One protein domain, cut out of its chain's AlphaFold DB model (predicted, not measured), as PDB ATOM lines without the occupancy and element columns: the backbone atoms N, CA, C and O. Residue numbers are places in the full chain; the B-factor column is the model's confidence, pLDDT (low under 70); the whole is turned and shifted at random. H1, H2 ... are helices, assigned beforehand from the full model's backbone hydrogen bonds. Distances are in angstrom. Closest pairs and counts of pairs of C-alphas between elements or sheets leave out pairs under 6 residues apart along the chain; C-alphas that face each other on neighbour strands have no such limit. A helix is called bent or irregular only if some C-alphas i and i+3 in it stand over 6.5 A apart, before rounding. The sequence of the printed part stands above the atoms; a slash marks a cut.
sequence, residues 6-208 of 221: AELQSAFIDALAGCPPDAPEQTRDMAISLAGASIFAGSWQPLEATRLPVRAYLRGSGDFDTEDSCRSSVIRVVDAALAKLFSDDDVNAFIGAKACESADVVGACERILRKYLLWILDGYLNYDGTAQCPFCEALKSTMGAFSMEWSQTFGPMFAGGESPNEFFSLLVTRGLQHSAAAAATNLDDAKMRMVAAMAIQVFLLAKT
ATOM      1  N   ALA A   6     262.397  62.437 267.013       71.62
ATOM      2  CA  ALA A   6     263.281  61.482 266.353       71.62
ATOM      3  C   ALA A   6     263.796  62.021 265.011       71.62
ATOM      4  O   ALA A   6     264.998  62.027 264.773       71.62
ATOM      5  N   GLU A   7     262.913  62.550 264.161       75.06
ATOM      6  CA  GLU A   7     263.316  63.138 262.878       75.06
ATOM      7  C   GLU A   7     264.097  64.446 263.067       75.06
ATOM      8  O   GLU A   7     265.045  64.699 262.326       75.06
ATOM      9  N   LEU A   8     263.769  65.247 264.093       75.50
ATOM     10  CA  LEU A   8     264.584  66.409 264.466       75.50
ATOM     11  C   LEU A   8     266.008  65.987 264.846       75.50
ATOM     12  O   LEU A   8     266.977  66.604 264.403       75.50
ATOM     13  N   GLN A   9     266.137  64.929 265.652       76.75
ATOM     14  CA  GLN A   9     267.429  64.370 266.033       76.75
ATOM     15  C   GLN A   9     268.197  63.866 264.804       76.75
ATOM     16  O   GLN A   9     269.386  64.157 264.680       76.75
ATOM     17  N   SER A  10     267.537  63.171 263.875       75.56
ATOM     18  CA  SER A  10     268.152  62.735 262.614       75.56
ATOM     19  C   SER A  10     268.634  63.917 261.772       75.56
ATOM     20  O   SER A  10     269.800  63.943 261.389       75.56
ATOM     21  N   ALA A  11     267.793  64.935 261.562       78.38
ATOM     22  CA  ALA A  11     268.161  66.137 260.814       78.38
ATOM     23  C   ALA A  11     269.365  66.859 261.440       78.38
ATOM     24  O   ALA A  11     270.244  67.353 260.732       78.38
ATOM     25  N   PHE A  12     269.430  66.895 262.771       81.88
ATOM     26  CA  PHE A  12     270.551  67.471 263.505       81.88
ATOM     27  C   PHE A  12     271.841  66.653 263.341       81.88
ATOM     28  O   PHE A  12     272.895  67.226 263.067       81.88
ATOM     29  N   ILE A  13     271.771  65.324 263.471       78.38
ATOM     30  CA  ILE A  13     272.920  64.421 263.300       78.38
ATOM     31  C   ILE A  13     273.458  64.490 261.867       78.38
ATOM     32  O   ILE A  13     274.669  64.587 261.670       78.38
ATOM     33  N   ASP A  14     272.571  64.494 260.874       80.12
ATOM     34  CA  ASP A  14     272.945  64.592 259.463       80.12
ATOM     35  C   ASP A  14     273.630  65.925 259.160       80.12
ATOM     36  O   ASP A  14     274.664  65.964 258.488       80.12
ATOM     37  N   ALA A  15     273.109  67.014 259.725       84.62
ATOM     38  CA  ALA A  15     273.720  68.327 259.588       84.62
ATOM     39  C   ALA A  15     275.090  68.419 260.279       84.62
ATOM     40  O   ALA A  15     276.007  69.024 259.726       84.62
ATOM     41  N   LEU A  16     275.253  67.795 261.452       82.19
ATOM     42  CA  LEU A  16     276.541  67.713 262.148       82.19
ATOM     43  C   LEU A  16     277.569  66.877 261.387       82.19
ATOM     44  O   LEU A  16     278.749  67.222 261.387       82.19
ATOM     45  N   ALA A  17     277.140  65.786 260.750       82.31
ATOM     46  CA  ALA A  17     278.024  64.976 259.924       82.31
ATOM     47  C   ALA A  17     278.560  65.782 258.731       82.31
ATOM     48  O   ALA A  17     279.681  65.536 258.287       82.31
ATOM     49  N   GLY A  18     277.769  66.724 258.197       79.44
ATOM     50  CA  GLY A  18     278.166  67.598 257.087       79.44
ATOM     51  C   GLY A  18     278.516  66.840 255.801       79.44
ATOM     52  O   GLY A  18     279.170  67.385 254.914       79.44
ATOM     53  N   CYS A  19     278.118  65.570 255.718       78.00
ATOM     54  CA  CYS A  19     278.440  64.663 254.628       78.00
ATOM     55  C   CYS A  19     277.233  64.491 253.694       78.00
ATOM     56  O   CYS A  19     276.089  64.566 254.152       78.00
ATOM     57  N   PRO A  20     277.462  64.198 252.401       76.44
ATOM     58  CA  PRO A  20     276.409  63.746 251.501       76.44
ATOM     59  C   PRO A  20     275.645  62.528 252.062       76.44
ATOM     60  O   PRO A  20     276.249  61.712 252.767       76.44
ATOM     61  N   PRO A  21     274.348  62.356 251.743       70.06
ATOM     62  CA  PRO A  21     273.547  61.235 252.247       70.06
ATOM     63  C   PRO A  21     274.107  59.850 251.881       70.06
ATOM     64  O   PRO A  21     273.885  58.883 252.606       70.06
ATOM     65  N   ASP A  22     274.831  59.768 250.766       79.81
ATOM     66  CA  ASP A  22     275.486  58.580 250.218       79.81
ATOM     67  C   ASP A  22     276.917  58.364 250.741       79.81
ATOM     68  O   ASP A  22     277.583  57.405 250.347       79.81
ATOM     69  N   ALA A  23     277.406  59.223 251.643       80.19
ATOM     70  CA  ALA A  23     278.712  59.041 252.258       80.19
ATOM     71  C   ALA A  23     278.770  57.738 253.082       80.19
ATOM     72  O   ALA A  23     277.790  57.389 253.752       80.19
ATOM     73  N   PRO A  24     279.926  57.043 253.105       85.81
ATOM     74  CA  PRO A  24     280.106  55.853 253.929       85.81
ATOM     75  C   PRO A  24     279.765  56.121 255.397       85.81
ATOM     76  O   PRO A  24     280.154  57.150 255.954       85.81
ATOM     77  N   GLU A  25     279.096  55.165 256.046       79.81
ATOM     78  CA  GLU A  25     278.672  55.287 257.447       79.81
ATOM     79  C   GLU A  25     279.848  55.631 258.370       79.81
ATOM     80  O   GLU A  25     279.770  56.565 259.161       79.81
ATOM     81  N   GLN A  26     280.997  54.983 258.172       78.75
ATOM     82  CA  GLN A  26     282.208  55.242 258.950       78.75
ATOM     83  C   GLN A  26     282.705  56.696 258.838       78.75
ATOM     84  O   GLN A  26     283.240  57.249 259.799       78.75
ATOM     85  N   THR A  27     282.530  57.335 257.676       80.81
ATOM     86  CA  THR A  27     282.894  58.745 257.469       80.81
ATOM     87  C   THR A  27     281.941  59.665 258.222       80.81
ATOM     88  O   THR A  27     282.398  60.592 258.894       80.81
ATOM     89  N   ARG A  28     280.634  59.381 258.164       77.94
ATOM     90  CA  ARG A  28     279.616  60.120 258.925       77.94
ATOM     91  C   ARG A  28     279.872  60.007 260.424       77.94
ATOM     92  O   ARG A  28     279.883  61.015 261.122       77.94
ATOM     93  N   ASP A  29     280.176  58.807 260.898       77.19
ATOM     94  CA  ASP A  29     280.413  58.531 262.315       77.19
ATOM     95  C   ASP A  29     281.647  59.247 262.842       77.19
ATOM     96  O   ASP A  29     281.620  59.826 263.931       77.19
ATOM     97  N   MET A  30     282.723  59.261 262.053       79.31
ATOM     98  CA  MET A  30     283.928  60.011 262.388       79.31
ATOM     99  C   MET A  30     283.647  61.515 262.452       79.31
ATOM    100  O   MET A  30     284.081  62.176 263.394       79.31
ATOM    101  N   ALA A  31     282.893  62.063 261.495       81.25
ATOM    102  CA  ALA A  31     282.540  63.482 261.480       81.25
ATOM    103  C   ALA A  31     281.704  63.874 262.709       81.25
ATOM    104  O   ALA A  31     282.038  64.840 263.399       81.25
ATOM    105  N   ILE A  32     280.687  63.075 263.048       78.50
ATOM    106  CA  ILE A  32     279.870  63.280 264.252       78.50
ATOM    107  C   ILE A  32     280.748  63.174 265.508       78.50
ATOM    108  O   ILE A  32     280.619  63.993 266.417       78.50
ATOM    109  N   SER A  33     281.679  62.217 265.549       78.44
ATOM    110  CA  SER A  33     282.594  62.037 266.684       78.44
ATOM    111  C   SER A  33     283.524  63.232 266.882       78.44
ATOM    112  O   SER A  33     283.731  63.677 268.008       78.44
ATOM    113  N   LEU A  34     284.050  63.797 265.796       80.94
ATOM    114  CA  LEU A  34     284.897  64.990 265.833       80.94
ATOM    115  C   LEU A  34     284.116  66.246 266.231       80.94
ATOM    116  O   LEU A  34     284.606  67.049 267.033       80.94
ATOM    117  N   ALA A  35     282.897  66.408 265.710       80.12
ATOM    118  CA  ALA A  35     282.004  67.491 266.106       80.12
ATOM    119  C   ALA A  35     281.666  67.391 267.599       80.12
ATOM    120  O   ALA A  35     281.782  68.376 268.330       80.12
ATOM    121  N   GLY A  36     281.355  66.180 268.064       76.19
ATOM    122  CA  GLY A  36     281.157  65.875 269.472       76.19
ATOM    123  C   GLY A  36     282.362  66.250 270.313       76.19
ATOM    124  O   GLY A  36     282.235  67.084 271.206       76.19
ATOM    125  N   ALA A  37     283.541  65.705 270.002       74.94
ATOM    126  CA  ALA A  37     284.791  65.992 270.711       74.94
ATOM    127  C   ALA A  37     285.100  67.496 270.787       74.94
ATOM    128  O   ALA A  37     285.541  67.987 271.826       74.94
ATOM    129  N   SER A  38     284.818  68.245 269.719       80.56
ATOM    130  CA  SER A  38     284.992  69.703 269.691       80.56
ATOM    131  C   SER A  38     284.053  70.411 270.670       80.56
ATOM    132  O   SER A  38     284.495  71.281 271.421       80.56
ATOM    133  N   ILE A  39     282.784  69.995 270.719       77.50
ATOM    134  CA  ILE A  39     281.794  70.513 271.671       77.50
ATOM    135  C   ILE A  39     282.196  70.157 273.111       77.50
ATOM    136  O   ILE A  39     282.154  71.029 273.981       77.50
ATOM    137  N   PHE A  40     282.678  68.931 273.356       72.69
ATOM    138  CA  PHE A  40     283.244  68.522 274.651       72.69
ATOM    139  C   PHE A  40     284.439  69.393 275.062       72.69
ATOM    140  O   PHE A  40     284.585  69.723 276.237       72.69
ATOM    141  N   ALA A  41     285.272  69.800 274.103       75.81
ATOM    142  CA  ALA A  41     286.393  70.709 274.325       75.81
ATOM    143  C   ALA A  41     285.970  72.189 274.474       75.81
ATOM    144  O   ALA A  41     286.825  73.063 274.599       75.81
ATOM    145  N   GLY A  42     284.665  72.488 274.464       73.31
ATOM    146  CA  GLY A  42     284.120  73.836 274.629       73.31
ATOM    147  C   GLY A  42     283.985  74.639 273.332       73.31
ATOM    148  O   GLY A  42     283.594  75.807 273.386       73.31
ATOM    149  N   SER A  43     284.262  74.039 272.171       85.31
ATOM    150  CA  SER A  43     284.053  74.660 270.859       85.31
ATOM    151  C   SER A  43     282.657  74.347 270.324       85.31
ATOM    152  O   SER A  43     282.369  73.235 269.892       85.31
ATOM    153  N   TRP A  44     281.790  75.358 270.316       86.19
ATOM    154  CA  TRP A  44     280.399  75.243 269.860       86.19
ATOM    155  C   TRP A  44     280.221  75.500 268.359       86.19
ATOM    156  O   TRP A  44     279.128  75.325 267.827       86.19
ATOM    157  N   GLN A  45     281.301  75.858 267.661       87.50
ATOM    158  CA  GLN A  45     281.310  76.159 266.227       87.50
ATOM    159  C   GLN A  45     280.663  75.081 265.336       87.50
ATOM    160  O   GLN A  45     279.963  75.466 264.400       87.50
ATOM    161  N   PRO A  46     280.787  73.760 265.605       87.12
ATOM    162  CA  PRO A  46     280.105  72.747 264.791       87.12
ATOM    163  C   PRO A  46     278.582  72.926 264.714       87.12
ATOM    164  O   PRO A  46     277.959  72.522 263.735       87.12
ATOM    165  N   LEU A  47     277.969  73.568 265.713       86.19
ATOM    166  CA  LEU A  47     276.524  73.785 265.749       86.19
ATOM    167  C   LEU A  47     276.052  74.830 264.733       86.19
ATOM    168  O   LEU A  47     274.883  74.794 264.354       86.19
ATOM    169  N   GLU A  48     276.934  75.694 264.222       89.75
ATOM    170  CA  GLU A  48     276.599  76.618 263.126       89.75
ATOM    171  C   GLU A  48     276.122  75.865 261.878       89.75
ATOM    172  O   GLU A  48     275.146  76.267 261.239       89.75
ATOM    173  N   ALA A  49     276.747  74.723 261.570       87.56
ATOM    174  CA  ALA A  49     276.389  73.899 260.417       87.56
ATOM    175  C   ALA A  49     274.970  73.311 260.524       87.56
ATOM    176  O   ALA A  49     274.333  73.030 259.511       87.56
ATOM    177  N   THR A  50     274.441  73.177 261.745       87.94
ATOM    178  CA  THR A  50     273.102  72.621 261.984       87.94
ATOM    179  C   THR A  50     271.977  73.608 261.694       87.94
ATOM    180  O   THR A  50     270.851  73.190 261.437       87.94
ATOM    181  N   ARG A  51     272.263  74.916 261.696       90.44
ATOM    182  CA  ARG A  51     271.239  75.969 261.679       90.44
ATOM    183  C   ARG A  51     270.306  75.877 260.475       90.44
ATOM    184  O   ARG A  51     269.093  75.785 260.646       90.44
ATOM    185  N   LEU A  52     270.857  75.912 259.260       91.94
ATOM    186  CA  LEU A  52     270.051  75.935 258.035       91.94
ATOM    187  C   LEU A  52     269.342  74.598 257.755       91.94
ATOM    188  O   LEU A  52     268.147  74.645 257.455       91.94
ATOM    189  N   PRO A  53     269.992  73.422 257.882       90.31
ATOM    190  CA  PRO A  53     269.316  72.144 257.656       90.31
ATOM    191  C   PRO A  53     268.182  71.880 258.652       90.31
ATOM    192  O   PRO A  53     267.082  71.511 258.243       90.31
ATOM    193  N   VAL A  54     268.405  72.142 259.946       87.69
ATOM    194  CA  VAL A  54     267.368  71.967 260.975       87.69
ATOM    195  C   VAL A  54     266.221  72.951 260.754       87.69
ATOM    196  O   VAL A  54     265.060  72.553 260.802       87.69
ATOM    197  N   ARG A  55     266.513  74.215 260.414       91.12
ATOM    198  CA  ARG A  55     265.479  75.195 260.045       91.12
ATOM    199  C   ARG A  55     264.642  74.727 258.855       91.12
ATOM    200  O   ARG A  55     263.422  74.880 258.877       91.12
ATOM    201  N   ALA A  56     265.282  74.184 257.820       90.69
ATOM    202  CA  ALA A  56     264.593  73.684 256.635       90.69
ATOM    203  C   ALA A  56     263.663  72.510 256.979       90.69
ATOM    204  O   ALA A  56     262.514  72.506 256.542       90.69
ATOM    205  N   TYR A  57     264.121  71.573 257.814       87.56
ATOM    206  CA  TYR A  57     263.290  70.482 258.324       87.56
ATOM    207  C   TYR A  57     262.087  71.002 259.126       87.56
ATOM    208  O   TYR A  57     260.949  70.638 258.828       87.56
ATOM    209  N   LEU A  58     262.316  71.900 260.094       85.81
ATOM    210  CA  LEU A  58     261.250  72.450 260.936       85.81
ATOM    211  C   LEU A  58     260.183  73.151 260.088       85.81
ATOM    212  O   LEU A  58     259.003  72.831 260.208       85.81
ATOM    213  N   ARG A  59     260.580  74.025 259.154       88.75
ATOM    214  CA  ARG A  59     259.633  74.676 258.228       88.75
ATOM    215  C   ARG A  59     258.940  73.679 257.294       88.75
ATOM    216  O   ARG A  59     257.768  73.846 256.988       88.75
ATOM    217  N   GLY A  60     259.629  72.618 256.873       87.44
ATOM    218  CA  GLY A  60     259.054  71.555 256.042       87.44
ATOM    219  C   GLY A  60     258.008  70.684 256.751       87.44
ATOM    220  O   GLY A  60     257.231  69.996 256.085       87.44
ATOM    221  N   SER A  61     257.960  70.704 258.087       83.00
ATOM    222  CA  SER A  61     256.939  69.973 258.848       83.00
ATOM    223  C   SER A  61     255.555  70.636 258.785       83.00
ATOM    224  O   SER A  61     254.553  69.922 258.802       83.00
ATOM    225  N   GLY A  62     255.499  71.969 258.650       80.06
ATOM    226  CA  GLY A  62     254.275  72.784 258.732       80.06
ATOM    227  C   GLY A  62     253.797  73.066 260.165       80.06
ATOM    228  O   GLY A  62     253.008  73.976 260.394       80.06
ATOM    229  N   ASP A  63     254.334  72.356 261.161       80.50
ATOM    230  CA  ASP A  63     253.935  72.486 262.570       80.50
ATOM    231  C   ASP A  63     254.470  73.770 263.238       80.50
ATOM    232  O   ASP A  63     254.099  74.085 264.370       80.50
ATOM    233  N   PHE A  64     255.311  74.535 262.535       84.81
ATOM    234  CA  PHE A  64     255.996  75.733 263.035       84.81
ATOM    235  C   PHE A  64     255.667  77.005 262.242       84.81
ATOM    236  O   PHE A  64     256.390  77.996 262.343       84.81
ATOM    237  N   ASP A  65     254.581  76.994 261.464       82.62
ATOM    238  CA  ASP A  65     254.149  78.150 260.664       82.62
ATOM    239  C   ASP A  65     253.584  79.293 261.526       82.62
ATOM    240  O   ASP A  65     253.571  80.452 261.111       82.62
ATOM    241  N   THR A  66     253.118  78.975 262.737       83.06
ATOM    242  CA  THR A  66     252.579  79.935 263.708       83.06
ATOM    243  C   THR A  66     253.131  79.670 265.107       83.06
ATOM    244  O   THR A  66     253.517  78.545 265.433       83.06
ATOM    245  N   GLU A  67     253.126  80.704 265.953       81.44
ATOM    246  CA  GLU A  67     253.488  80.595 267.374       81.44
ATOM    247  C   GLU A  67     252.672  79.508 268.090       81.44
ATOM    248  O   GLU A  67     253.239  78.640 268.755       81.44
ATOM    249  N   ASP A  68     251.347  79.530 267.932       83.12
ATOM    250  CA  ASP A  68     250.448  78.613 268.636       83.12
ATOM    251  C   ASP A  68     250.671  77.155 268.220       83.12
ATOM    252  O   ASP A  68     250.657  76.249 269.061       83.12
ATOM    253  N   SER A  69     250.934  76.919 266.930       84.00
ATOM    254  CA  SER A  69     251.260  75.587 266.415       84.00
ATOM    255  C   SER A  69     252.608  75.093 266.944       84.00
ATOM    256  O   SER A  69     252.716  73.938 267.370       84.00
ATOM    257  N   CYS A  70     253.611  75.976 267.013       84.94
ATOM    258  CA  CYS A  70     254.911  75.667 267.608       84.94
ATOM    259  C   CYS A  70     254.755  75.268 269.083       84.94
ATOM    260  O   CYS A  70     255.199  74.192 269.492       84.94
ATOM    261  N   ARG A  71     254.053  76.090 269.874       85.06
ATOM    262  CA  ARG A  71     253.805  75.839 271.302       85.06
ATOM    263  C   ARG A  71     253.054  74.526 271.521       85.06
ATOM    264  O   ARG A  71     253.470  73.716 272.347       85.06
ATOM    265  N   SER A  72     251.993  74.287 270.751       86.75
ATOM    266  CA  SER A  72     251.197  73.055 270.826       86.75
ATOM    267  C   SER A  72     252.024  71.817 270.477       86.75
ATOM    268  O   SER A  72     251.934  70.793 271.156       86.75
ATOM    269  N   SER A  73     252.878  71.918 269.458       83.56
ATOM    270  CA  SER A  73     253.780  70.839 269.052       83.56
ATOM    271  C   SER A  73     254.821  70.533 270.122       83.56
ATOM    272  O   SER A  73     255.032  69.363 270.435       83.56
ATOM    273  N   VAL A  74     255.413  71.563 270.735       82.50
ATOM    274  CA  VAL A  74     256.362  71.420 271.848       82.50
ATOM    275  C   VAL A  74     255.714  70.752 273.056       82.50
ATOM    276  O   VAL A  74     256.278  69.791 273.573       82.50
ATOM    277  N   ILE A  75     254.525  71.200 273.473       83.94
ATOM    278  CA  ILE A  75     253.774  70.570 274.570       83.94
ATOM    279  C   ILE A  75     253.547  69.092 274.255       83.94
ATOM    280  O   ILE A  75     253.979  68.230 275.013       83.94
ATOM    281  N   ARG A  76     252.971  68.785 273.088       84.38
ATOM    282  CA  ARG A  76     252.672  67.409 272.677       84.38
ATOM    283  C   ARG A  76     253.900  66.498 272.722       84.38
ATOM    284  O   ARG A  76     253.796  65.375 273.212       84.38
ATOM    285  N   VAL A  77     255.044  66.933 272.181       76.38
ATOM    286  CA  VAL A  77     256.235  66.068 272.139       76.38
ATOM    287  C   VAL A  77     256.910  65.924 273.497       76.38
ATOM    288  O   VAL A  77     257.394  64.834 273.803       76.38
ATOM    289  N   VAL A  78     256.931  66.983 274.316       80.94
ATOM    290  CA  VAL A  78     257.505  66.919 275.666       80.94
ATOM    291  C   VAL A  78     256.652  66.014 276.543       80.94
ATOM    292  O   VAL A  78     257.201  65.150 277.215       80.94
ATOM    293  N   ASP A  79     255.328  66.127 276.466       82.06
ATOM    294  CA  ASP A  79     254.404  65.317 277.262       82.06
ATOM    295  C   ASP A  79     254.500  63.843 276.884       82.06
ATOM    296  O   ASP A  79     254.582  62.982 277.754       82.06
ATOM    297  N   ALA A  80     254.574  63.538 275.585       78.12
ATOM    298  CA  ALA A  80     254.773  62.170 275.117       78.12
ATOM    299  C   ALA A  80     256.117  61.585 275.589       78.12
ATOM    300  O   ALA A  80     256.177  60.425 276.006       78.12
ATOM    301  N   ALA A  81     257.195  62.376 275.545       78.69
ATOM    302  CA  ALA A  81     258.513  61.945 275.999       78.69
ATOM    303  C   ALA A  81     258.548  61.729 277.521       78.69
ATOM    304  O   ALA A  81     259.040  60.700 277.989       78.69
ATOM    305  N   LEU A  82     257.994  62.670 278.287       81.75
ATOM    306  CA  LEU A  82     257.961  62.618 279.744       81.75
ATOM    307  C   LEU A  82     257.016  61.546 280.271       81.75
ATOM    308  O   LEU A  82     257.388  60.854 281.208       81.75
ATOM    309  N   ALA A  83     255.856  61.327 279.649       82.00
ATOM    310  CA  ALA A  83     254.962  60.234 280.023       82.00
ATOM    311  C   ALA A  83     255.672  58.876 279.928       82.00
ATOM    312  O   ALA A  83     255.542  58.040 280.819       82.00
ATOM    313  N   LYS A  84     256.480  58.673 278.880       79.12
ATOM    314  CA  LYS A  84     257.285  57.456 278.723       79.12
ATOM    315  C   LYS A  84     258.396  57.371 279.776       79.12
ATOM    316  O   LYS A  84     258.553  56.337 280.415       79.12
ATOM    317  N   LEU A  85     259.123  58.464 279.999       82.12
ATOM    318  CA  LEU A  85     260.204  58.546 280.988       82.12
ATOM    319  C   LEU A  85     259.730  58.370 282.435       82.12
ATOM    320  O   LEU A  85     260.393  57.692 283.204       82.12
ATOM    321  N   PHE A  86     258.591  58.940 282.809       85.12
ATOM    322  CA  PHE A  86     258.014  58.808 284.149       85.12
ATOM    323  C   PHE A  86     257.141  57.562 284.311       85.12
ATOM    324  O   PHE A  86     256.680  57.275 285.408       85.12
ATOM    325  N   SER A  87     256.942  56.778 283.251       87.06
ATOM    326  CA  SER A  87     256.474  55.391 283.381       87.06
ATOM    327  C   SER A  87     257.611  54.409 283.691       87.06
ATOM    328  O   SER A  87     257.356  53.231 283.912       87.06
ATOM    329  N   ASP A  88     258.860  54.882 283.699       88.56
ATOM    330  CA  ASP A  88     260.044  54.071 283.950       88.56
ATOM    331  C   ASP A  88     260.253  53.810 285.448       88.56
ATOM    332  O   ASP A  88     260.336  54.746 286.250       88.56
ATOM    333  N   ASP A  89     260.372  52.535 285.820       92.44
ATOM    334  CA  ASP A  89     260.522  52.112 287.215       92.44
ATOM    335  C   ASP A  89     261.767  52.710 287.885       92.44
ATOM    336  O   ASP A  89     261.695  53.106 289.049       92.44
ATOM    337  N   ASP A  90     262.884  52.848 287.162       91.19
ATOM    338  CA  ASP A  90     264.127  53.384 287.730       91.19
ATOM    339  C   ASP A  90     263.988  54.884 288.026       91.19
ATOM    340  O   ASP A  90     264.449  55.372 289.063       91.19
ATOM    341  N   VAL A  91     263.311  55.623 287.139       90.00
ATOM    342  CA  VAL A  91     263.028  57.055 287.325       90.00
ATOM    343  C   VAL A  91     262.087  57.257 288.512       90.00
ATOM    344  O   VAL A  91     262.367  58.081 289.385       90.00
ATOM    345  N   ASN A  92     261.009  56.473 288.588       91.94
ATOM    346  CA  ASN A  92     260.049  56.546 289.689       91.94
ATOM    347  C   ASN A  92     260.674  56.165 291.033       91.94
ATOM    348  O   ASN A  92     260.451  56.853 292.032       91.94
ATOM    349  N   ALA A  93     261.496  55.114 291.063       93.56
ATOM    350  CA  ALA A  93     262.217  54.702 292.259       93.56
ATOM    351  C   ALA A  93     263.188  55.790 292.737       93.56
ATOM    352  O   ALA A  93     263.251  56.070 293.935       93.56
ATOM    353  N   PHE A  94     263.906  56.447 291.817       93.69
ATOM    354  CA  PHE A  94     264.795  57.553 292.166       93.69
ATOM    355  C   PHE A  94     264.026  58.719 292.794       93.69
ATOM    356  O   PHE A  94     264.412  59.207 293.858       93.69
ATOM    357  N   ILE A  95     262.922  59.145 292.170       92.12
ATOM    358  CA  ILE A  95     262.078  60.229 292.692       92.12
ATOM    359  C   ILE A  95     261.549  59.856 294.078       92.12
ATOM    360  O   ILE A  95     261.760  60.611 295.022       92.12
ATOM    361  N   GLY A  96     260.953  58.670 294.234       90.75
ATOM    362  CA  GLY A  96     260.403  58.221 295.515       90.75
ATOM    363  C   GLY A  96     261.444  58.100 296.634       90.75
ATOM    364  O   GLY A  96     261.116  58.300 297.800       90.75
ATOM    365  N   ALA A  97     262.702  57.807 296.298       91.62
ATOM    366  CA  ALA A  97     263.775  57.666 297.280       91.62
ATOM    367  C   ALA A  97     264.466  58.988 297.654       91.62
ATOM    368  O   ALA A  97     265.069  59.075 298.725       91.62
ATOM    369  N   LYS A  98     264.469  59.984 296.759       92.38
ATOM    370  CA  LYS A  98     265.342  61.168 296.878       92.38
ATOM    371  C   LYS A  98     264.601  62.498 296.897       92.38
ATOM    372  O   LYS A  98     265.174  63.477 297.384       92.38
ATOM    373  N   ALA A  99     263.402  62.566 296.325       91.62
ATOM    374  CA  ALA A  99     262.634  63.799 296.266       91.62
ATOM    375  C   ALA A  99     262.057  64.145 297.645       91.62
ATOM    376  O   ALA A  99     261.697  63.272 298.433       91.62
ATOM    377  N   CYS A 100     261.967  65.437 297.938       91.25
ATOM    378  CA  CYS A 100     261.275  65.937 299.119       91.25
ATOM    379  C   CYS A 100     259.760  65.666 298.994       91.25
ATOM    380  O   CYS A 100     259.215  65.760 297.898       91.25
ATOM    381  N   GLU A 101     259.061  65.397 300.106       81.56
ATOM    382  CA  GLU A 101     257.642  64.968 300.113       81.56
ATOM    383  C   GLU A 101     256.668  65.904 299.366       81.56
ATOM    384  O   GLU A 101     255.618  65.462 298.910       81.56
ATOM    385  N   SER A 102     257.002  67.190 299.212       80.75
ATOM    386  CA  SER A 102     256.181  68.186 298.507       80.75
ATOM    387  C   SER A 102     256.719  68.585 297.126       80.75
ATOM    388  O   SER A 102     256.260  69.576 296.556       80.75
ATOM    389  N   ALA A 103     257.746  67.902 296.615       89.06
ATOM    390  CA  ALA A 103     258.387  68.270 295.361       89.06
ATOM    391  C   ALA A 103     257.582  67.770 294.152       89.06
ATOM    392  O   ALA A 103     257.503  66.573 293.890       89.06
ATOM    393  N   ASP A 104     257.049  68.703 293.363       92.75
ATOM    394  CA  ASP A 104     256.491  68.409 292.040       92.75
ATOM    395  C   ASP A 104     257.614  68.292 290.995       92.75
ATOM    396  O   ASP A 104     257.880  69.204 290.209       92.75
ATOM    397  N   VAL A 105     258.328  67.164 291.034       91.38
ATOM    398  CA  VAL A 105     259.457  66.882 290.131       91.38
ATOM    399  C   VAL A 105     258.985  66.777 288.676       91.38
ATOM    400  O   VAL A 105     259.646  67.293 287.774       91.38
ATOM    401  N   VAL A 106     257.829  66.150 288.445       90.31
ATOM    402  CA  VAL A 106     257.273  65.927 287.101       90.31
ATOM    403  C   VAL A 106     256.851  67.251 286.467       90.31
ATOM    404  O   VAL A 106     257.323  67.577 285.376       90.31
ATOM    405  N   GLY A 107     256.052  68.064 287.167       90.44
ATOM    406  CA  GLY A 107     255.627  69.371 286.665       90.44
ATOM    407  C   GLY A 107     256.797  70.341 286.479       90.44
ATOM    408  O   GLY A 107     256.813  71.133 285.529       90.44
ATOM    409  N   ALA A 108     257.837  70.246 287.316       92.12
ATOM    410  CA  ALA A 108     259.079  70.986 287.113       92.12
ATOM    411  C   ALA A 108     259.806  70.571 285.820       92.12
ATOM    412  O   ALA A 108     260.241  71.448 285.068       92.12
ATOM    413  N   CYS A 109     259.899  69.267 285.530       87.25
ATOM    414  CA  CYS A 109     260.469  68.763 284.279       87.25
ATOM    415  C   CYS A 109     259.676  69.243 283.062       87.25
ATOM    416  O   CYS A 109     260.278  69.772 282.129       87.25
ATOM    417  N   GLU A 110     258.347  69.114 283.083       86.62
ATOM    418  CA  GLU A 110     257.474  69.585 282.001       86.62
ATOM    419  C   GLU A 110     257.708  71.064 281.698       86.62
ATOM    420  O   GLU A 110     257.979  71.439 280.557       86.62
ATOM    421  N   ARG A 111     257.655  71.912 282.731       91.38
ATOM    422  CA  ARG A 111     257.812  73.361 282.584       91.38
ATOM    423  C   ARG A 111     259.165  73.731 281.985       91.38
ATOM    424  O   ARG A 111     259.212  74.505 281.028       91.38
ATOM    425  N   ILE A 112     260.255  73.199 282.539       88.69
ATOM    426  CA  ILE A 112     261.607  73.554 282.094       88.69
ATOM    427  C   ILE A 112     261.849  73.021 280.675       88.69
ATOM    428  O   ILE A 112     262.308  73.773 279.817       88.69
ATOM    429  N   LEU A 113     261.510  71.761 280.389       86.19
ATOM    430  CA  LEU A 113     261.766  71.172 279.073       86.19
ATOM    431  C   LEU A 113     260.929  71.829 277.973       86.19
ATOM    432  O   LEU A 113     261.479  72.134 276.916       86.19
ATOM    433  N   ARG A 114     259.644  72.128 278.222       86.56
ATOM    434  CA  ARG A 114     258.804  72.876 277.269       86.56
ATOM    435  C   ARG A 114     259.405  74.251 276.981       86.56
ATOM    436  O   ARG A 114     259.572  74.593 275.815       86.56
ATOM    437  N   LYS A 115     259.781  75.010 278.020       87.38
ATOM    438  CA  LYS A 115     260.381  76.349 277.886       87.38
ATOM    439  C   LYS A 115     261.639  76.328 277.019       87.38
ATOM    440  O   LYS A 115     261.721  77.060 276.037       87.38
ATOM    441  N   TYR A 116     262.612  75.488 277.369       86.56
ATOM    442  CA  TYR A 116     263.907  75.498 276.693       86.56
ATOM    443  C   TYR A 116     263.877  74.835 275.320       86.56
ATOM    444  O   TYR A 116     264.585  75.296 274.428       86.56
ATOM    445  N   LEU A 117     263.017  73.835 275.096       84.44
ATOM    446  CA  LEU A 117     262.792  73.324 273.745       84.44
ATOM    447  C   LEU A 117     262.195  74.413 272.845       84.44
ATOM    448  O   LEU A 117     262.673  74.596 271.731       84.44
ATOM    449  N   LEU A 118     261.222  75.188 273.339       84.62
ATOM    450  CA  LEU A 118     260.672  76.339 272.615       84.62
ATOM    451  C   LEU A 118     261.755  77.357 272.249       84.62
ATOM    452  O   LEU A 118     261.824  77.775 271.100       84.62
ATOM    453  N   TRP A 119     262.620  77.727 273.196       87.00
ATOM    454  CA  TRP A 119     263.698  78.693 272.951       87.00
ATOM    455  C   TRP A 119     264.719  78.186 271.931       87.00
ATOM    456  O   TRP A 119     265.161  78.943 271.069       87.00
ATOM    457  N   ILE A 120     265.084  76.904 272.002       87.00
ATOM    458  CA  ILE A 120     265.996  76.285 271.036       87.00
ATOM    459  C   ILE A 120     265.363  76.288 269.641       87.00
ATOM    460  O   ILE A 120     266.006  76.711 268.681       87.00
ATOM    461  N   LEU A 121     264.107  75.848 269.519       85.88
ATOM    462  CA  LEU A 121     263.402  75.799 268.236       85.88
ATOM    463  C   LEU A 121     263.188  77.196 267.646       85.88
ATOM    464  O   LEU A 121     263.392  77.377 266.448       85.88
ATOM    465  N   ASP A 122     262.856  78.185 268.474       85.50
ATOM    466  CA  ASP A 122     262.765  79.586 268.060       85.50
ATOM    467  C   ASP A 122     264.110  80.105 267.533       85.50
ATOM    468  O   ASP A 122     264.172  80.678 266.444       85.50
ATOM    469  N   GLY A 123     265.213  79.791 268.221       87.44
ATOM    470  CA  GLY A 123     266.564  80.078 267.739       87.44
ATOM    471  C   GLY A 123     266.835  79.478 266.355       87.44
ATOM    472  O   GLY A 123     267.292  80.175 265.448       87.44
ATOM    473  N   TYR A 124     266.497  78.205 266.139       88.75
ATOM    474  CA  TYR A 124     266.651  77.568 264.824       88.75
ATOM    475  C   TYR A 124     265.766  78.200 263.744       88.75
ATOM    476  O   TYR A 124     266.211  78.364 262.605       88.75
ATOM    477  N   LEU A 125     264.529  78.570 264.072       87.81
ATOM    478  CA  LEU A 125     263.560  79.107 263.115       87.81
ATOM    479  C   LEU A 125     263.843  80.559 262.722       87.81
ATOM    480  O   LEU A 125     263.698  80.907 261.542       87.81
ATOM    481  N   ASN A 126     264.249  81.372 263.700       87.69
ATOM    482  CA  ASN A 126     264.150  82.828 263.638       87.69
ATOM    483  C   ASN A 126     265.468  83.560 263.921       87.69
ATOM    484  O   ASN A 126     265.584  84.734 263.572       87.69
ATOM    485  N   TYR A 127     266.481  82.905 264.500       90.06
ATOM    486  CA  TYR A 127     267.753  83.560 264.803       90.06
ATOM    487  C   TYR A 127     268.820  83.286 263.742       90.06
ATOM    488  O   TYR A 127     269.206  82.142 263.490       90.06
ATOM    489  N   ASP A 128     269.338  84.352 263.130       87.12
ATOM    490  CA  ASP A 128     270.386  84.258 262.109       87.12
ATOM    491  C   ASP A 128     271.813  84.464 262.622       87.12
ATOM    492  O   ASP A 128     272.766  84.173 261.896       87.12
ATOM    493  N   GLY A 129     271.965  84.900 263.873       85.25
ATOM    494  CA  GLY A 129     273.254  85.312 264.416       85.25
ATOM    495  C   GLY A 129     273.677  86.700 263.949       85.25
ATOM    496  O   GLY A 129     273.237  87.224 262.926       85.25
ATOM    497  N   THR A 130     274.561  87.309 264.725       88.19
ATOM    498  CA  THR A 130     275.296  88.519 264.356       88.19
ATOM    499  C   THR A 130     276.790  88.271 264.538       88.19
ATOM    500  O   THR A 130     277.198  87.290 265.156       88.19
ATOM    501  N   ALA A 131     277.635  89.173 264.037       87.06
ATOM    502  CA  ALA A 131     279.078  89.069 264.259       87.06
ATOM    503  C   ALA A 131     279.447  89.099 265.758       87.06
ATOM    504  O   ALA A 131     280.441  88.504 266.162       87.06
ATOM    505  N   GLN A 132     278.650  89.788 266.582       85.81
ATOM    506  CA  GLN A 132     278.852  89.902 268.027       85.81
ATOM    507  C   GLN A 132     278.236  88.738 268.810       85.81
ATOM    508  O   GLN A 132     278.675  88.454 269.921       85.81
ATOM    509  N   CYS A 133     277.220  88.080 268.254       87.62
ATOM    510  CA  CYS A 133     276.561  86.931 268.858       87.62
ATOM    511  C   CYS A 133     276.216  85.919 267.755       87.62
ATOM    512  O   CYS A 133     275.125  85.965 267.182       87.62
ATOM    513  N   PRO A 134     277.163  85.044 267.382       91.25
ATOM    514  CA  PRO A 134     276.891  83.963 266.444       91.25
ATOM    515  C   PRO A 134     275.801  83.030 266.979       91.25
ATOM    516  O   PRO A 134     275.571  82.951 268.191       91.25
ATOM    517  N   PHE A 135     275.147  82.284 266.089       90.38
ATOM    518  CA  PHE A 135     274.099  81.339 266.475       90.38
ATOM    519  C   PHE A 135     274.605  80.316 267.498       90.38
ATOM    520  O   PHE A 135     273.910  80.039 268.474       90.38
ATOM    521  N   CYS A 136     275.827  79.805 267.334       88.00
ATOM    522  CA  CYS A 136     276.400  78.842 268.268       88.00
ATOM    523  C   CYS A 136     276.600  79.417 269.678       88.00
ATOM    524  O   CYS A 136     276.417  78.689 270.651       88.00
ATOM    525  N   GLU A 137     276.931  80.706 269.810       87.44
ATOM    526  CA  GLU A 137     277.081  81.362 271.117       87.44
ATOM    527  C   GLU A 137     275.719  81.647 271.763       87.44
ATOM    528  O   GLU A 137     275.557  81.451 272.967       87.44
ATOM    529  N   ALA A 138     274.708  82.023 270.978       87.12
ATOM    530  CA  ALA A 138     273.345  82.189 271.481       87.12
ATOM    531  C   ALA A 138     272.719  80.846 271.920       87.12
ATOM    532  O   ALA A 138     272.072  80.758 272.971       87.12
ATOM    533  N   LEU A 139     272.981  79.766 271.173       86.62
ATOM    534  CA  LEU A 139     272.583  78.407 271.543       86.62
ATOM    535  C   LEU A 139     273.309  77.944 272.811       86.62
ATOM    536  O   LEU A 139     272.670  77.440 273.735       86.62
ATOM    537  N   LYS A 140     274.620  78.186 272.905       84.88
ATOM    538  CA  LYS A 140     275.415  77.930 274.113       84.88
ATOM    539  C   LYS A 140     274.857  78.662 275.332       84.88
ATOM    540  O   LYS A 140     274.687  78.049 276.384       84.88
ATOM    541  N   SER A 141     274.534  79.945 275.188       84.31
ATOM    542  CA  SER A 141     273.936  80.763 276.250       84.31
ATOM    543  C   SER A 141     272.585  80.203 276.706       84.31
ATOM    544  O   SER A 141     272.335  80.064 277.904       84.31
ATOM    545  N   THR A 142     271.749  79.771 275.758       85.25
ATOM    546  CA  THR A 142     270.452  79.131 276.036       85.25
ATOM    547  C   THR A 142     270.608  77.819 276.808       85.25
ATOM    548  O   THR A 142     269.902  77.598 277.793       85.25
ATOM    549  N   MET A 143     271.576  76.976 276.437       82.00
ATOM    550  CA  MET A 143     271.893  75.756 277.193       82.00
ATOM    551  C   MET A 143     272.450  76.077 278.591       82.00
ATOM    552  O   MET A 143     272.200  75.334 279.542       82.00
ATOM    553  N   GLY A 144     273.155  77.205 278.744       79.75
ATOM    554  CA  GLY A 144     273.635  77.718 280.036       79.75
ATOM    555  C   GLY A 144     272.493  78.099 280.955       79.75
ATOM    556  O   GLY A 144     272.426  77.635 282.094       79.75
ATOM    557  N   ALA A 145     271.551  78.877 280.428       83.94
ATOM    558  CA  ALA A 145     270.330  79.241 281.128       83.94
ATOM    559  C   ALA A 145     269.539  77.996 281.571       83.94
ATOM    560  O   ALA A 145     269.186  77.902 282.748       83.94
ATOM    561  N   PHE A 146     269.371  76.999 280.691       85.50
ATOM    562  CA  PHE A 146     268.741  75.719 281.039       85.50
ATOM    563  C   PHE A 146     269.437  75.034 282.216       85.50
ATOM    564  O   PHE A 146     268.777  74.630 283.170       85.50
ATOM    565  N   SER A 147     270.766  74.941 282.182       80.81
ATOM    566  CA  SER A 147     271.549  74.271 283.223       80.81
ATOM    567  C   SER A 147     271.457  74.946 284.590       80.81
ATOM    568  O   SER A 147     271.299  74.281 285.624       80.81
ATOM    569  N   MET A 148     271.486  76.280 284.607       81.12
ATOM    570  CA  MET A 148     271.278  77.039 285.835       81.12
ATOM    571  C   MET A 148     269.857  76.887 286.365       81.12
ATOM    572  O   MET A 148     269.697  76.596 287.548       81.12
ATOM    573  N   GLU A 149     268.836  77.036 285.520       86.62
ATOM    574  CA  GLU A 149     267.438  76.919 285.950       86.62
ATOM    575  C   GLU A 149     267.108  75.498 286.414       86.62
ATOM    576  O   GLU A 149     266.410  75.333 287.415       86.62
ATOM    577  N   TRP A 150     267.671  74.473 285.767       85.31
ATOM    578  CA  TRP A 150     267.601  73.092 286.236       85.31
ATOM    579  C   TRP A 150     268.191  72.959 287.639       85.31
ATOM    580  O   TRP A 150     267.522  72.492 288.559       85.31
ATOM    581  N   SER A 151     269.432  73.414 287.829       82.69
ATOM    582  CA  SER A 151     270.122  73.315 289.118       82.69
ATOM    583  C   SER A 151     269.381  74.075 290.226       82.69
ATOM    584  O   SER A 151     269.255  73.569 291.337       82.69
ATOM    585  N   GLN A 152     268.858  75.267 289.925       86.88
ATOM    586  CA  GLN A 152     268.099  76.093 290.868       86.88
ATOM    587  C   GLN A 152     266.730  75.498 291.203       86.88
ATOM    588  O   GLN A 152     266.294  75.590 292.347       86.88
ATOM    589  N   THR A 153     266.063  74.879 290.226       89.56
ATOM    590  CA  THR A 153     264.733  74.292 290.423       89.56
ATOM    591  C   THR A 153     264.815  72.973 291.176       89.56
ATOM    592  O   THR A 153     264.087  72.782 292.143       89.56
ATOM    593  N   PHE A 154     265.713  72.073 290.766       88.81
ATOM    594  CA  PHE A 154     265.805  70.734 291.347       88.81
ATOM    595  C   PHE A 154     266.691  70.669 292.592       88.81
ATOM    596  O   PHE A 154     266.482  69.793 293.424       88.81
ATOM    597  N   GLY A 155     267.630  71.603 292.770       87.81
ATOM    598  CA  GLY A 155     268.454  71.727 293.978       87.81
ATOM    599  C   GLY A 155     267.674  71.588 295.294       87.81
ATOM    600  O   GLY A 155     268.027  70.730 296.096       87.81
ATOM    601  N   PRO A 156     266.602  72.369 295.522       90.75
ATOM    602  CA  PRO A 156     265.780  72.257 296.729       90.75
ATOM    603  C   PRO A 156     264.771  71.093 296.707       90.75
ATOM    604  O   PRO A 156     264.165  70.797 297.735       90.75
ATOM    605  N   MET A 157     264.551  70.448 295.555       93.31
ATOM    606  CA  MET A 157     263.569  69.363 295.405       93.31
ATOM    607  C   MET A 157     264.106  67.995 295.824       93.31
ATOM    608  O   MET A 157     263.309  67.080 296.021       93.31
ATOM    609  N   PHE A 158     265.422  67.847 295.969       90.50
ATOM    610  CA  PHE A 158     266.059  66.602 296.377       90.50
ATOM    611  C   PHE A 158     266.837  66.775 297.684       90.50
ATOM    612  O   PHE A 158     267.467  67.802 297.921       90.50
ATOM    613  N   ALA A 159     266.850  65.733 298.516       81.06
ATOM    614  CA  ALA A 159     267.524  65.759 299.816       81.06
ATOM    615  C   ALA A 159     269.071  65.745 299.729       81.06
ATOM    616  O   ALA A 159     269.747  65.968 300.733       81.06
ATOM    617  N   GLY A 160     269.647  65.470 298.551       77.50
ATOM    618  CA  GLY A 160     271.091  65.384 298.323       77.50
ATOM    619  C   GLY A 160     271.597  66.423 297.323       77.50
ATOM    620  O   GLY A 160     271.011  66.599 296.259       77.50
ATOM    621  N   GLY A 161     272.732  67.064 297.624       73.44
ATOM    622  CA  GLY A 161     273.319  68.102 296.763       73.44
ATOM    623  C   GLY A 161     273.728  67.623 295.361       73.44
ATOM    624  O   GLY A 161     273.759  68.423 294.427       73.44
ATOM    625  N   GLU A 162     274.002  66.326 295.187       79.19
ATOM    626  CA  GLU A 162     274.318  65.721 293.880       79.19
ATOM    627  C   GLU A 162     273.085  65.174 293.150       79.19
ATOM    628  O   GLU A 162     273.110  65.019 291.926       79.19
ATOM    629  N   SER A 163     271.981  64.957 293.864       82.81
ATOM    630  CA  SER A 163     270.781  64.303 293.340       82.81
ATOM    631  C   SER A 163     270.130  64.999 292.137       82.81
ATOM    632  O   SER A 163     269.656  64.283 291.260       82.81
ATOM    633  N   PRO A 164     270.163  66.337 291.974       79.62
ATOM    634  CA  PRO A 164     269.725  66.976 290.730       79.62
ATOM    635  C   PRO A 164     270.532  66.558 289.490       79.62
ATOM    636  O   PRO A 164     269.973  66.469 288.395       79.62
ATOM    637  N   ASN A 165     271.842  66.318 289.643       79.25
ATOM    638  CA  ASN A 165     272.706  65.875 288.544       79.25
ATOM    639  C   ASN A 165     272.523  64.372 288.283       79.25
ATOM    640  O   ASN A 165     272.493  63.954 287.125       79.25
ATOM    641  N   GLU A 166     272.386  63.566 289.342       84.25
ATOM    642  CA  GLU A 166     272.070  62.134 289.239       84.25
ATOM    643  C   GLU A 166     270.733  61.928 288.522       84.25
ATOM    644  O   GLU A 166     270.652  61.146 287.577       84.25
ATOM    645  N   PHE A 167     269.713  62.696 288.908       87.31
ATOM    646  CA  PHE A 167     268.394  62.665 288.289       87.31
ATOM    647  C   PHE A 167     268.455  63.035 286.809       87.31
ATOM    648  O   PHE A 167     267.927  62.312 285.968       87.31
ATOM    649  N   PHE A 168     269.152  64.120 286.462       83.88
ATOM    650  CA  PHE A 168     269.339  64.502 285.064       83.88
ATOM    651  C   PHE A 168     270.053  63.404 284.262       83.88
ATOM    652  O   PHE A 168     269.620  63.045 283.167       83.88
ATOM    653  N   SER A 169     271.114  62.823 284.826       81.00
ATOM    654  CA  SER A 169     271.875  61.739 284.188       81.00
ATOM    655  C   SER A 169     271.013  60.492 283.976       81.00
ATOM    656  O   SER A 169     271.100  59.843 282.928       81.00
ATOM    657  N   LEU A 170     270.141  60.184 284.939       84.25
ATOM    658  CA  LEU A 170     269.167  59.103 284.849       84.25
ATOM    659  C   LEU A 170     268.145  59.369 283.739       84.25
ATOM    660  O   LEU A 170     267.957  58.506 282.884       84.25
ATOM    661  N   LEU A 171     267.548  60.565 283.691       83.06
ATOM    662  CA  LEU A 171     266.594  60.945 282.644       83.06
ATOM    663  C   LEU A 171     267.207  60.840 281.247       83.06
ATOM    664  O   LEU A 171     266.574  60.304 280.341       83.06
ATOM    665  N   VAL A 172     268.449  61.293 281.062       77.19
ATOM    666  CA  VAL A 172     269.129  61.159 279.767       77.19
ATOM    667  C   VAL A 172     269.368  59.686 279.425       77.19
ATOM    668  O   VAL A 172     269.064  59.256 278.312       77.19
ATOM    669  N   THR A 173     269.868  58.894 280.374       77.31
ATOM    670  CA  THR A 173     270.177  57.472 280.151       77.31
ATOM    671  C   THR A 173     268.924  56.668 279.806       77.31
ATOM    672  O   THR A 173     268.917  55.921 278.826       77.31
ATOM    673  N   ARG A 174     267.839  56.845 280.568       80.19
ATOM    674  CA  ARG A 174     266.560  56.166 280.312       80.19
ATOM    675  C   ARG A 174     265.888  56.700 279.053       80.19
ATOM    676  O   ARG A 174     265.370  55.919 278.263       80.19
ATOM    677  N   GLY A 175     265.963  58.006 278.801       72.62
ATOM    678  CA  GLY A 175     265.420  58.632 277.595       72.62
ATOM    679  C   GLY A 175     266.046  58.055 276.328       72.62
ATOM    680  O   GLY A 175     265.333  57.696 275.392       72.62
ATOM    681  N   LEU A 176     267.367  57.858 276.328       67.56
ATOM    682  CA  LEU A 176     268.051  57.148 275.251       67.56
ATOM    683  C   LEU A 176     267.570  55.715 275.084       67.56
ATOM    684  O   LEU A 176     267.355  55.294 273.954       67.56
ATOM    685  N   GLN A 177     267.436  54.956 276.172       67.69
ATOM    686  CA  GLN A 177     266.987  53.564 276.104       67.69
ATOM    687  C   GLN A 177     265.579  53.479 275.513       67.69
ATOM    688  O   GLN A 177     265.322  52.644 274.651       67.69
ATOM    689  N   HIS A 178     264.696  54.406 275.885       67.19
ATOM    690  CA  HIS A 178     263.351  54.520 275.327       67.19
ATOM    691  C   HIS A 178     263.340  54.923 273.846       67.19
ATOM    692  O   HIS A 178     262.482  54.435 273.105       67.19
ATOM    693  N   SER A 179     264.263  55.779 273.404       60.22
ATOM    694  CA  SER A 179     264.416  56.168 271.993       60.22
ATOM    695  C   SER A 179     265.077  55.073 271.152       60.22
ATOM    696  O   SER A 179     264.618  54.781 270.054       60.22
ATOM    697  N   ALA A 180     266.100  54.401 271.683       51.03
ATOM    698  CA  ALA A 180     266.774  53.271 271.050       51.03
ATOM    699  C   ALA A 180     265.861  52.041 270.960       51.03
ATOM    700  O   ALA A 180     265.893  51.343 269.955       51.03
ATOM    701  N   ALA A 181     264.997  51.810 271.955       48.31
ATOM    702  CA  ALA A 181     263.953  50.788 271.900       48.31
ATOM    703  C   ALA A 181     262.872  51.110 270.849       48.31
ATOM    704  O   ALA A 181     262.321  50.197 270.241       48.31
ATOM    705  N   ALA A 182     262.579  52.394 270.607       46.50
ATOM    706  CA  ALA A 182     261.669  52.822 269.540       46.50
ATOM    707  C   ALA A 182     262.314  52.758 268.140       46.50
ATOM    708  O   ALA A 182     261.619  52.514 267.160       46.50
ATOM    709  N   ALA A 183     263.637  52.928 268.057       42.34
ATOM    710  CA  ALA A 183     264.450  52.791 266.847       42.34
ATOM    711  C   ALA A 183     265.098  51.397 266.705       42.34
ATOM    712  O   ALA A 183     266.034  51.228 265.921       42.34
ATOM    713  N   ALA A 184     264.649  50.402 267.484       42.81
ATOM    714  CA  ALA A 184     265.353  49.138 267.669       42.81
ATOM    715  C   ALA A 184     265.375  48.269 266.405       42.81
ATOM    716  O   ALA A 184     264.579  47.349 266.231       42.81
ATOM    717  N   THR A 185     266.412  48.501 265.606       36.06
ATOM    718  CA  THR A 185     267.289  47.438 265.113       36.06
ATOM    719  C   THR A 185     268.684  47.437 265.749       36.06
ATOM    720  O   THR A 185     269.384  46.460 265.531       36.06
ATOM    721  N   ASN A 186     269.116  48.421 266.561       41.62
ATOM    722  CA  ASN A 186     270.389  48.296 267.304       41.62
ATOM    723  C   ASN A 186     270.493  49.191 268.556       41.62
ATOM    724  O   ASN A 186     270.653  50.404 268.469       41.62
ATOM    725  N   LEU A 187     270.470  48.557 269.734       39.38
ATOM    726  CA  LEU A 187     270.628  49.168 271.065       39.38
ATOM    727  C   LEU A 187     272.081  49.549 271.415       39.38
ATOM    728  O   LEU A 187     272.313  50.208 272.427       39.38
ATOM    729  N   ASP A 188     273.052  49.161 270.585       43.41
ATOM    730  CA  ASP A 188     274.481  49.368 270.843       43.41
ATOM    731  C   ASP A 188     275.078  50.603 270.152       43.41
ATOM    732  O   ASP A 188     276.285  50.827 270.259       43.41
ATOM    733  N   ASP A 189     274.268  51.434 269.492       50.94
ATOM    734  CA  ASP A 189     274.779  52.525 268.665       50.94
ATOM    735  C   ASP A 189     275.591  53.532 269.501       50.94
ATOM    736  O   ASP A 189     275.063  54.331 270.288       50.94
ATOM    737  N   ALA A 190     276.917  53.467 269.360       49.84
ATOM    738  CA  ALA A 190     277.870  54.340 270.032       49.84
ATOM    739  C   ALA A 190     277.544  55.821 269.775       49.84
ATOM    740  O   ALA A 190     277.822  56.665 270.628       49.84
ATOM    741  N   LYS A 191     276.864  56.124 268.659       49.75
ATOM    742  CA  LYS A 191     276.370  57.455 268.298       49.75
ATOM    743  C   LYS A 191     275.333  57.971 269.292       49.75
ATOM    744  O   LYS A 191     275.447  59.104 269.746       49.75
ATOM    745  N   MET A 192     274.374  57.144 269.711       49.59
ATOM    746  CA  MET A 192     273.339  57.535 270.681       49.59
ATOM    747  C   MET A 192     273.935  57.787 272.070       49.59
ATOM    748  O   MET A 192     273.623  58.792 272.710       49.59
ATOM    749  N   ARG A 193     274.858  56.919 272.509       49.78
ATOM    750  CA  ARG A 193     275.606  57.103 273.766       49.78
ATOM    751  C   ARG A 193     276.476  58.358 273.737       49.78
ATOM    752  O   ARG A 193     276.510  59.094 274.718       49.78
ATOM    753  N   MET A 194     277.126  58.635 272.610       51.16
ATOM    754  CA  MET A 194     277.929  59.838 272.418       51.16
ATOM    755  C   MET A 194     277.070  61.105 272.382       51.16
ATOM    756  O   MET A 194     277.433  62.069 273.036       51.16
ATOM    757  N   VAL A 195     275.915  61.108 271.709       49.03
ATOM    758  CA  VAL A 195     274.988  62.258 271.674       49.03
ATOM    759  C   VAL A 195     274.406  62.551 273.057       49.03
ATOM    760  O   VAL A 195     274.296  63.712 273.438       49.03
ATOM    761  N   ALA A 196     274.093  61.533 273.858       48.72
ATOM    762  CA  ALA A 196     273.717  61.751 275.252       48.72
ATOM    763  C   ALA A 196     274.869  62.231 276.117       48.72
ATOM    764  O   ALA A 196     274.674  63.136 276.919       48.72
ATOM    765  N   ALA A 197     276.067  61.669 275.952       45.75
ATOM    766  CA  ALA A 197     277.250  62.183 276.624       45.75
ATOM    767  C   ALA A 197     277.509  63.644 276.214       45.75
ATOM    768  O   ALA A 197     277.865  64.451 277.064       45.75
ATOM    769  N   MET A 198     277.257  64.010 274.951       51.47
ATOM    770  CA  MET A 198     277.329  65.383 274.455       51.47
ATOM    771  C   MET A 198     276.244  66.243 275.085       51.47
ATOM    772  O   MET A 198     276.563  67.330 275.523       51.47
ATOM    773  N   ALA A 199     274.996  65.782 275.186       51.62
ATOM    774  CA  ALA A 199     273.910  66.528 275.820       51.62
ATOM    775  C   ALA A 199     274.159  66.733 277.327       51.62
ATOM    776  O   ALA A 199     273.992  67.842 277.833       51.62
ATOM    777  N   ILE A 200     274.633  65.693 278.024       49.88
ATOM    778  CA  ILE A 200     275.041  65.735 279.435       49.88
ATOM    779  C   ILE A 200     276.237  66.665 279.617       49.88
ATOM    780  O   ILE A 200     276.221  67.506 280.507       49.88
ATOM    781  N   GLN A 201     277.265  66.580 278.775       48.50
ATOM    782  CA  GLN A 201     278.429  67.445 278.927       48.50
ATOM    783  C   GLN A 201     278.141  68.874 278.493       48.50
ATOM    784  O   GLN A 201     278.588  69.794 279.160       48.50
ATOM    785  N   VAL A 202     277.380  69.089 277.423       48.78
ATOM    786  CA  VAL A 202     276.859  70.406 277.055       48.78
ATOM    787  C   VAL A 202     276.156  71.007 278.263       48.78
ATOM    788  O   VAL A 202     276.453  72.138 278.616       48.78
ATOM    789  N   PHE A 203     275.316  70.241 278.955       48.69
ATOM    790  CA  PHE A 203     274.654  70.679 280.176       48.69
ATOM    791  C   PHE A 203     275.633  70.989 281.327       48.69
ATOM    792  O   PHE A 203     275.517  72.034 281.974       48.69
ATOM    793  N   LEU A 204     276.628  70.128 281.564       43.84
ATOM    794  CA  LEU A 204     277.645  70.312 282.609       43.84
ATOM    795  C   LEU A 204     278.595  71.484 282.317       43.84
ATOM    796  O   LEU A 204     278.964  72.212 283.233       43.84
ATOM    797  N   LEU A 205     278.960  71.702 281.054       44.66
ATOM    798  CA  LEU A 205     279.730  72.854 280.585       44.66
ATOM    799  C   LEU A 205     278.889  74.117 280.687       44.66
ATOM    800  O   LEU A 205     279.368  75.134 281.155       44.66
ATOM    801  N   ALA A 206     277.615  74.074 280.312       45.00
ATOM    802  CA  ALA A 206     276.763  75.247 280.394       45.00
ATOM    803  C   ALA A 206     276.518  75.696 281.854       45.00
ATOM    804  O   ALA A 206     276.338  76.884 282.104       45.00
ATOM    805  N   LYS A 207     276.645  74.778 282.828       43.44
ATOM    806  CA  LYS A 207     276.668  75.075 284.272       43.44
ATOM    807  C   LYS A 207     277.863  75.938 284.706       43.44
ATOM    808  O   LYS A 207     277.779  76.609 285.731       43.44
ATOM    809  N   THR A 208     278.984  75.901 283.979       44.06
ATOM    810  CA  THR A 208     280.210  76.638 284.336       44.06
ATOM    811  C   THR A 208     280.288  78.037 283.715       44.06
ATOM    812  O   THR A 208     281.219  78.780 284.026       44.06
TER     813      THR A 208
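This is residues 6 to 208 of the 221 residues of an uncharacterized protein of Leishmania martiniquensis (UniProt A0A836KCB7). Two long helices side by side, H6 and H7, lie along the longest axis; H3 crosses one end of the pair, H4 crosses H6 slantwise, and the last turns of H9 cross H7. H8 folds back into H9 and packs on H4 and H7; H1 packs on H3, H2 on H9, H5 on H8. The printed part has 203 residues with nine named helices, H1 to H9 in order, and no named strand: all helix, packing mostly crossed. It is compact, radius of gyration of the C-alphas 17.2 A, spans 51 by 36 by 33 A.

Find C-alpha 6 at (263.281, 61.482, 266.353); H1 runs from there to residue 17. Next come H2, 25 to 40; H3, 45 to 61; H4, 67 to 86; H5, 89 to 98; and H6, 105 to 126, 31.3 A long. H7, 135 to 157, runs 33.0 A. After H8, 163 to 182, H9 runs from 190 to C-alpha 206 at (276.763, 75.247, 280.394). H3 is irregular, C-alphas 49 and 52 being 7.1 A apart; H7 only just, with 6.7 A between C-alphas 153 and 156.

Look at these closest C-alphas. H1 touches H3 at Ala 15 and Thr 50, 5.0 A. H4 touches H6 at Val 74 and Arg 114, 6.1 A, a steep tilt of 41 degrees. The hairpin H6 and H7 touches at Tyr 116 and Phe 146, 6.5 A, opposite ways at a shallow 8 degrees. Every O i to N i+4 pair is within hydrogen-bond range except in H3, 8 of 13, and H7, 17 of 19.

No link is long, and the printed part has no cut. Residues 176 to 208 have pLDDT under 70.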